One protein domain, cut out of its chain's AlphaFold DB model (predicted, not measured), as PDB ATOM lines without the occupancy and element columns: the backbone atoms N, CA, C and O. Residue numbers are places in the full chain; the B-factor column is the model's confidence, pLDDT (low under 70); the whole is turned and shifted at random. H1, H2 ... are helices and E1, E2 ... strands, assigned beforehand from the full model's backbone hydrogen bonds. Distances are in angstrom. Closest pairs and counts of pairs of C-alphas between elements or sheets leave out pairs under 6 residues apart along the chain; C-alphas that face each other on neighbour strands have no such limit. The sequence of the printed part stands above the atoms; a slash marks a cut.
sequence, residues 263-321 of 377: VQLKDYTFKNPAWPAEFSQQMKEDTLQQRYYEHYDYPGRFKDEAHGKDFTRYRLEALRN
ATOM      1  N   VAL A 263     -84.918  18.191  15.674       98.19
ATOM      2  CA  VAL A 263     -83.673  17.476  15.388       98.19
ATOM      3  C   VAL A 263     -82.511  18.376  15.767       98.19
ATOM      4  O   VAL A 263     -82.553  19.570  15.474       98.19
ATOM      5  N   GLN A 264     -81.478  17.794  16.366       98.38
ATOM      6  CA  GLN A 264     -80.192  18.438  16.596       98.38
ATOM      7  C   GLN A 264     -79.084  17.549  16.028       98.38
ATOM      8  O   GLN A 264     -78.959  16.388  16.414       98.38
ATOM      9  N   LEU A 265     -78.300  18.072  15.090       98.25
ATOM     10  CA  LEU A 265     -77.151  17.367  14.528       98.25
ATOM     11  C   LEU A 265     -75.862  18.048  14.964       98.25
ATOM     12  O   LEU A 265     -75.776  19.279  14.981       98.25
ATOM     13  N   LYS A 266     -74.851  17.234  15.272       97.81
ATOM     14  CA  LYS A 266     -73.520  17.707  15.645       97.81
ATOM     15  C   LYS A 266     -72.437  17.057  14.800       97.81
ATOM     16  O   LYS A 266     -72.531  15.878  14.472       97.81
ATOM     17  N   ASP A 267     -71.378  17.797  14.504       97.56
ATOM     18  CA  ASP A 267     -70.172  17.256  13.877       97.56
ATOM     19  C   ASP A 267     -68.893  17.867  14.471       97.56
ATOM     20  O   ASP A 267     -68.924  18.609  15.451       97.56
ATOM     21  N   TYR A 268     -67.743  17.507  13.913       96.56
ATOM     22  CA  TYR A 268     -66.435  18.015  14.277       96.56
ATOM     23  C   TYR A 268     -65.564  18.186  13.029       96.56
ATOM     24  O   TYR A 268     -65.476  17.305  12.175       96.56
ATOM     25  N   THR A 269     -64.826  19.295  12.962       93.75
ATOM     26  CA  THR A 269     -63.804  19.508  11.932       93.75
ATOM     27  C   THR A 269     -62.477  19.905  12.560       93.75
ATOM     28  O   THR A 269     -62.362  20.917  13.248       93.75
ATOM     29  N   PHE A 270     -61.427  19.139  12.264       94.62
ATOM     30  CA  PHE A 270     -60.075  19.442  12.741       94.62
ATOM     31  C   PHE A 270     -59.527  20.765  12.176       94.62
ATOM     32  O   PHE A 270     -58.613  21.342  12.757       94.62
ATOM     33  N   LYS A 271     -60.077  21.256  11.052       94.31
ATOM     34  CA  LYS A 271     -59.689  22.541  10.446       94.31
ATOM     35  C   LYS A 271     -60.152  23.739  11.284       94.31
ATOM     36  O   LYS A 271     -59.554  24.804  11.191       94.31
ATOM     37  N   ASN A 272     -61.203  23.569  12.087       95.00
ATOM     38  CA  ASN A 272     -61.696  24.584  13.013       95.00
ATOM     39  C   ASN A 272     -62.288  23.924  14.277       95.00
ATOM     40  O   ASN A 272     -63.509  23.858  14.416       95.00
ATOM     41  N   PRO A 273     -61.446  23.434  15.208       94.81
ATOM     42  CA  PRO A 273     -61.904  22.679  16.380       94.81
ATOM     43  C   PRO A 273     -62.787  23.474  17.352       94.81
ATOM     44  O   PRO A 273     -63.471  22.876  18.175       94.81
ATOM     45  N   ALA A 274     -62.739  24.809  17.291       96.31
ATOM     46  CA  ALA A 274     -63.531  25.695  18.140       96.31
ATOM     47  C   ALA A 274     -64.940  25.962  17.583       96.31
ATOM     48  O   ALA A 274     -65.782  26.505  18.298       96.31
ATOM     49  N   TRP A 275     -65.208  25.614  16.319       96.62
ATOM     50  CA  TRP A 275     -66.543  25.741  15.747       96.62
ATOM     51  C   TRP A 275     -67.480  24.709  16.384       96.62
ATOM     52  O   TRP A 275     -67.180  23.516  16.318       96.62
ATOM     53  N   PRO A 276     -68.620  25.126  16.973       96.06
ATOM     54  CA  PRO A 276     -69.530  24.197  17.643       96.06
ATOM     55  C   PRO A 276     -70.099  23.106  16.734       96.06
ATOM     56  O   PRO A 276     -70.445  22.040  17.240       96.06
ATOM     57  N   ALA A 277     -70.197  23.387  15.422       97.06
ATOM     58  CA  ALA A 277     -70.712  22.479  14.396       97.06
ATOM     59  C   ALA A 277     -72.025  21.799  14.824       97.06
ATOM     60  O   ALA A 277     -72.186  20.587  14.698       97.06
ATOM     61  N   GLU A 278     -72.945  22.592  15.371       97.75
ATOM     62  CA  GLU A 278     -74.186  22.129  15.980       97.75
ATOM     63  C   GLU A 278     -75.361  22.902  15.385       97.75
ATOM     64  O   GLU A 278     -75.366  24.136  15.381       97.75
ATOM     65  N   PHE A 279     -76.343  22.174  14.863       98.06
ATOM     66  CA  PHE A 279     -77.491  22.734  14.157       98.06
ATOM     67  C   PHE A 279     -78.771  22.106  14.676       98.06
ATOM     68  O   PHE A 279     -78.817  20.901  14.923       98.06
ATOM     69  N   SER A 280     -79.815  22.917  14.831       97.50
ATOM     70  CA  SER A 280     -81.122  22.466  15.292       97.50
ATOM     71  C   SER A 280     -82.240  22.928  14.363       97.50
ATOM     72  O   SER A 280     -82.185  24.009  13.776       97.50
ATOM     73  N   GLN A 281     -83.268  22.092  14.231       97.44
ATOM     74  CA  GLN A 281     -84.487  22.401  13.494       97.44
ATOM     75  C   GLN A 281     -85.696  21.976  14.324       97.44
ATOM     76  O   GLN A 281     -85.782  20.830  14.761       97.44
ATOM     77  N   GLN A 282     -86.663  22.881  14.475       95.56
ATOM     78  CA  GLN A 282     -87.950  22.619  15.119       95.56
ATOM     79  C   GLN A 282     -89.054  22.432  14.064       95.56
ATOM     80  O   GLN A 282     -89.025  23.037  12.988       95.56
ATOM     81  N   MET A 283     -90.060  21.617  14.389       93.38
ATOM     82  CA  MET A 283     -91.293  21.488  13.614       93.38
ATOM     83  C   MET A 283     -92.054  22.814  13.516       93.38
ATOM     84  O   MET A 283     -92.040  23.634  14.443       93.38
ATOM     85  N   LYS A 284     -92.754  22.990  12.389       87.81
ATOM     86  CA  LYS A 284     -93.561  24.180  12.100       87.81
ATOM     87  C   LYS A 284     -94.934  24.142  12.782       87.81
ATOM     88  O   LYS A 284     -95.431  25.187  13.185       87.81
ATOM     89  N   GLU A 285     -95.557  22.968  12.908       81.88
ATOM     90  CA  GLU A 285     -96.890  22.857  13.511       81.88
ATOM     91  C   GLU A 285     -96.810  22.990  15.040       81.88
ATOM     92  O   GLU A 285     -95.967  22.357  15.660       81.88
ATOM     93  N   ASP A 286     -97.682  23.779  15.670       72.94
ATOM     94  CA  ASP A 286     -97.624  24.005  17.132       72.94
ATOM     95  C   ASP A 286     -98.767  23.308  17.894       72.94
ATOM     96  O   ASP A 286     -98.699  23.085  19.096       72.94
ATOM     97  N   THR A 287     -99.834  22.913  17.191       78.25
ATOM     98  CA  THR A 287    -101.076  22.409  17.806       78.25
ATOM     99  C   THR A 287    -101.216  20.888  17.801       78.25
ATOM    100  O   THR A 287    -102.139  20.359  18.416       78.25
ATOM    101  N   LEU A 288    -100.330  20.164  17.109       78.69
ATOM    102  CA  LEU A 288    -100.457  18.711  16.925       78.69
ATOM    103  C   LEU A 288     -99.829  17.891  18.058       78.69
ATOM    104  O   LEU A 288    -100.221  16.746  18.271       78.69
ATOM    105  N   GLN A 289     -98.818  18.435  18.736       88.75
ATOM    106  CA  GLN A 289     -98.003  17.699  19.703       88.75
ATOM    107  C   GLN A 289     -97.138  18.641  20.544       88.75
ATOM    108  O   GLN A 289     -96.950  19.806  20.204       88.75
ATOM    109  N   GLN A 290     -96.550  18.098  21.609       92.12
ATOM    110  CA  GLN A 290     -95.524  18.785  22.389       92.12
ATOM    111  C   GLN A 290     -94.227  18.963  21.580       92.12
ATOM    112  O   GLN A 290     -93.908  18.162  20.696       92.12
ATOM    113  N   ARG A 291     -93.458  20.009  21.912       92.12
ATOM    114  CA  ARG A 291     -92.260  20.415  21.154       92.12
ATOM    115  C   ARG A 291     -90.946  19.786  21.624       92.12
ATOM    116  O   ARG A 291     -89.952  19.887  20.916       92.12
ATOM    117  N   TYR A 292     -90.943  19.119  22.779       92.31
ATOM    118  CA  TYR A 292     -89.719  18.615  23.420       92.31
ATOM    119  C   TYR A 292     -89.229  17.256  22.889       92.31
ATOM    120  O   TYR A 292     -88.200  16.765  23.343       92.31
ATOM    121  N   TYR A 293     -89.954  16.609  21.967       95.81
ATOM    122  CA  TYR A 293     -89.548  15.314  21.414       95.81
ATOM    123  C   TYR A 293     -88.328  15.469  20.499       95.81
ATOM    124  O   TYR A 293     -88.462  15.752  19.307       95.81
ATOM    125  N   GLU A 294     -87.143  15.304  21.074       96.81
ATOM    126  CA  GLU A 294     -85.860  15.504  20.410       96.81
ATOM    127  C   GLU A 294     -85.341  14.257  19.697       96.81
ATOM    128  O   GLU A 294     -85.470  13.132  20.181       96.81
ATOM    129  N   HIS A 295     -84.699  14.485  18.555       97.94
ATOM    130  CA  HIS A 295     -83.819  13.536  17.893       97.94
ATOM    131  C   HIS A 295     -82.424  14.160  17.753       97.94
ATOM    132  O   HIS A 295     -82.191  14.985  16.868       97.94
ATOM    133  N   TYR A 296     -81.488  13.732  18.592       98.19
ATOM    134  CA  TYR A 296     -80.079  14.115  18.503       98.19
ATOM    135  C   TYR A 296     -79.273  13.067  17.720       98.19
ATOM    136  O   TYR A 296     -79.524  11.873  17.883       98.19
ATOM    137  N   ASP A 297     -78.307  13.488  16.896       97.62
ATOM    138  CA  ASP A 297     -77.396  12.566  16.197       97.62
ATOM    139  C   ASP A 297     -75.974  13.131  16.007       97.62
ATOM    140  O   ASP A 297     -75.769  14.343  15.869       97.62
ATOM    141  N   TYR A 298     -74.993  12.226  15.984       96.06
ATOM    142  CA  TYR A 298     -73.576  12.488  15.730       96.06
ATOM    143  C   TYR A 298     -72.914  11.237  15.113       96.06
ATOM    144  O   TYR A 298     -73.053  10.149  15.678       96.06
ATOM    145  N   PRO A 299     -72.115  11.362  14.035       95.69
ATOM    146  CA  PRO A 299     -71.751  12.596  13.333       95.69
ATOM    147  C   PRO A 299     -72.817  13.058  12.323       95.69
ATOM    148  O   PRO A 299     -73.433  12.245  11.637       95.69
ATOM    149  N   GLY A 300     -72.979  14.376  12.181       93.38
ATOM    150  CA  GLY A 300     -73.921  15.020  11.257       93.38
ATOM    151  C   GLY A 300     -73.498  15.020   9.781       93.38
ATOM    152  O   GLY A 300     -74.326  15.271   8.911       93.38
ATOM    153  N   ARG A 301     -72.236  14.683   9.493       92.56
ATOM    154  CA  ARG A 301     -71.603  14.552   8.166       92.56
ATOM    155  C   ARG A 301     -71.509  15.860   7.374       92.56
ATOM    156  O   ARG A 301     -71.547  15.840   6.146       92.56
ATOM    157  N   PHE A 302     -71.308  16.984   8.056       92.69
ATOM    158  CA  PHE A 302     -71.142  18.309   7.450       92.69
ATOM    159  C   PHE A 302     -69.862  18.997   7.936       92.69
ATOM    160  O   PHE A 302     -69.362  18.747   9.030       92.69
ATOM    161  N   LYS A 303     -69.315  19.893   7.107       91.31
ATOM    162  CA  LYS A 303     -68.095  20.664   7.422       91.31
ATOM    163  C   LYS A 303     -68.288  22.179   7.328       91.31
ATOM    164  O   LYS A 303     -67.334  22.920   7.545       91.31
ATOM    165  N   ASP A 304     -69.499  22.622   7.008       91.19
ATOM    166  CA  ASP A 304     -69.879  24.022   6.859       91.19
ATOM    167  C   ASP A 304     -71.318  24.252   7.342       91.19
ATOM    168  O   ASP A 304     -72.066  23.308   7.617       91.19
ATOM    169  N   GLU A 305     -71.693  25.523   7.479       92.12
ATOM    170  CA  GLU A 305     -73.004  25.896   8.006       92.12
ATOM    171  C   GLU A 305     -74.171  25.600   7.064       92.12
ATOM    172  O   GLU A 305     -75.286  25.409   7.549       92.12
ATOM    173  N   ALA A 306     -73.946  25.600   5.747       90.94
ATOM    174  CA  ALA A 306     -75.014  25.380   4.778       90.94
ATOM    175  C   ALA A 306     -75.508  23.934   4.879       90.94
ATOM    176  O   ALA A 306     -76.662  23.710   5.242       90.94
ATOM    177  N   HIS A 307     -74.599  22.963   4.732       92.62
ATOM    178  CA  HIS A 307     -74.927  21.548   4.916       92.62
ATOM    179  C   HIS A 307     -75.453  21.251   6.322       92.62
ATOM    180  O   HIS A 307     -76.388  20.471   6.472       92.62
ATOM    181  N   GLY A 308     -74.892  21.886   7.357       94.69
ATOM    182  CA  GLY A 308     -75.366  21.719   8.731       94.69
ATOM    183  C   GLY A 308     -76.845  22.078   8.899       94.69
ATOM    184  O   GLY A 308     -77.613  21.301   9.472       94.69
ATOM    185  N   LYS A 309     -77.275  23.218   8.344       95.06
ATOM    186  CA  LYS A 309     -78.685  23.641   8.350       95.06
ATOM    187  C   LYS A 309     -79.550  22.735   7.474       95.06
ATOM    188  O   LYS A 309     -80.596  22.275   7.932       95.06
ATOM    189  N   ASP A 310     -79.104  22.450   6.253       94.81
ATOM    190  CA  ASP A 310     -79.875  21.679   5.278       94.81
ATOM    191  C   ASP A 310     -80.092  20.230   5.737       94.81
ATOM    192  O   ASP A 310     -81.235  19.778   5.802       94.81
ATOM    193  N   PHE A 311     -79.043  19.522   6.170       96.00
ATOM    194  CA  PHE A 311     -79.151  18.135   6.641       96.00
ATOM    195  C   PHE A 311     -80.017  18.023   7.898       96.00
ATOM    196  O   PHE A 311     -80.810  17.088   8.025       96.00
ATOM    197  N   THR A 312     -79.928  18.999   8.808       97.06
ATOM    198  CA  THR A 312     -80.781  19.042  10.006       97.06
ATOM    199  C   THR A 312     -82.251  19.231   9.629       97.06
ATOM    200  O   THR A 312     -83.119  18.526  10.158       97.06
ATOM    201  N   ARG A 313     -82.546  20.120   8.667       96.00
ATOM    202  CA  ARG A 313     -83.897  20.298   8.113       96.00
ATOM    203  C   ARG A 313     -84.406  19.011   7.466       96.00
ATOM    204  O   ARG A 313     -85.463  18.522   7.867       96.00
ATOM    205  N   TYR A 314     -83.656  18.445   6.521       95.94
ATOM    206  CA  TYR A 314     -84.057  17.237   5.792       95.94
ATOM    207  C   TYR A 314     -84.289  16.056   6.732       95.94
ATOM    208  O   TYR A 314     -85.252  15.305   6.570       95.94
ATOM    209  N   ARG A 315     -83.461  15.912   7.774       97.19
ATOM    210  CA  ARG A 315     -83.641  14.872   8.791       97.19
ATOM    211  C   ARG A 315     -84.963  15.033   9.537       97.19
ATOM    212  O   ARG A 315     -85.666  14.038   9.727       97.19
ATOM    213  N   LEU A 316     -85.323  16.255   9.939       96.62
ATOM    214  CA  LEU A 316     -86.606  16.505  10.597       96.62
ATOM    215  C   LEU A 316     -87.779  16.212   9.652       96.62
ATOM    216  O   LEU A 316     -88.718  15.519  10.042       96.62
ATOM    217  N   GLU A 317     -87.723  16.699   8.414       94.88
ATOM    218  CA  GLU A 317     -88.761  16.467   7.402       94.88
ATOM    219  C   GLU A 317     -88.952  14.971   7.117       94.88
ATOM    220  O   GLU A 317     -90.086  14.485   7.078       94.88
ATOM    221  N   ALA A 318     -87.860  14.207   7.020       95.19
ATOM    222  CA  ALA A 318     -87.889  12.759   6.842       95.19
ATOM    223  C   ALA A 318     -88.544  12.033   8.031       95.19
ATOM    224  O   ALA A 318     -89.400  11.171   7.831       95.19
ATOM    225  N   LEU A 319     -88.200  12.404   9.270       96.00
ATOM    226  CA  LEU A 319     -88.794  11.822  10.484       96.00
ATOM    227  C   LEU A 319     -90.281  12.167  10.641       96.00
ATOM    228  O   LEU A 319     -91.038  11.415  11.260       96.00
ATOM    229  N   ARG A 320     -90.709  13.300  10.079       94.62
ATOM    230  CA  ARG A 320     -92.092  13.794  10.130       94.62
ATOM    231  C   ARG A 320     -92.892  13.485   8.870       94.62
ATOM    232  O   ARG A 320     -94.052  13.878   8.765       94.62
ATOM    233  N   ASN A 321     -92.323  12.727   7.941       92.12
ATOM    234  CA  ASN A 321     -92.904  12.495   6.626       92.12
ATOM    235  C   ASN A 321     -94.282  11.788   6.693       92.12
ATOM    236  O   ASN A 321     -95.091  11.863   5.779       92.12
TER     237      ASN A 321
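AT A GLANCE: This is residues 263 to 321 of the 377 residues of the protein "Rhs element Vgr family protein" of Xenorhabdus ehlersii (UniProt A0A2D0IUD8). A small three-stranded sheet has one helix, H1, laid slantwise over one face, while its other face is bare; the long links at its two ends draw the whole out into a rod. Residues 284 to 290, in the link from E2 to E3, stick out at one end. The printed part has 59 residues with three named strands and one named helix, in the order E1, E2, E3, H1; the class is mixed, helices and strands, with under half of the residues in named elements. The sheet's order is E2, E1, E3, and it is mixed. The whole is only just compact, close to loose, with a radius of gyration of the C-alphas of 12.4 A and spans of 42 by 18 by 14 A.

IN THESE COORDINATES: E1, residues 263 to 266, begins at C-alpha 263 at (-83.673, 17.476, 15.388) and is 10.2 A long. E2 is residues 278 to 282, 13.8 A, and E3 is residues 294 to 297, 9.9 A. H1, residues 305 to 319, is 21.3 A long and ends at C-alpha 319 at (-88.794, 11.822, 10.484).

HOW THE PARTS SIT: E1 is the inner strand. E1 and E2 form a hairpin, antiparallel at 174 degrees, with N 265 and O 279 at 2.9 A, within hydrogen-bond range. E1 and E3 are parallel at 25 degrees, with N 264 and O 295 at 2.9 A, also within range. H1 is on the sheet in two layers, a helix on one face of a sheet, at a height over the sheet of 7.7 A. It lies over E2, slantwise to the strands, at 41 degrees to E2 on the local plane. The closest C-alphas of H1 and E2 are those of Arg 313 and Gln 281, 5.8 A apart. In H1 every O i to N i+4 pair is within hydrogen-bond range.

THE WHOLE: The C-alphas farthest apart, of Lys 271 and Thr 287, are 42.0 A apart. The links E1 to E2 and E2 to E3 are long. The printed part has no cut, and no printed residue is under 70 in pLDDT.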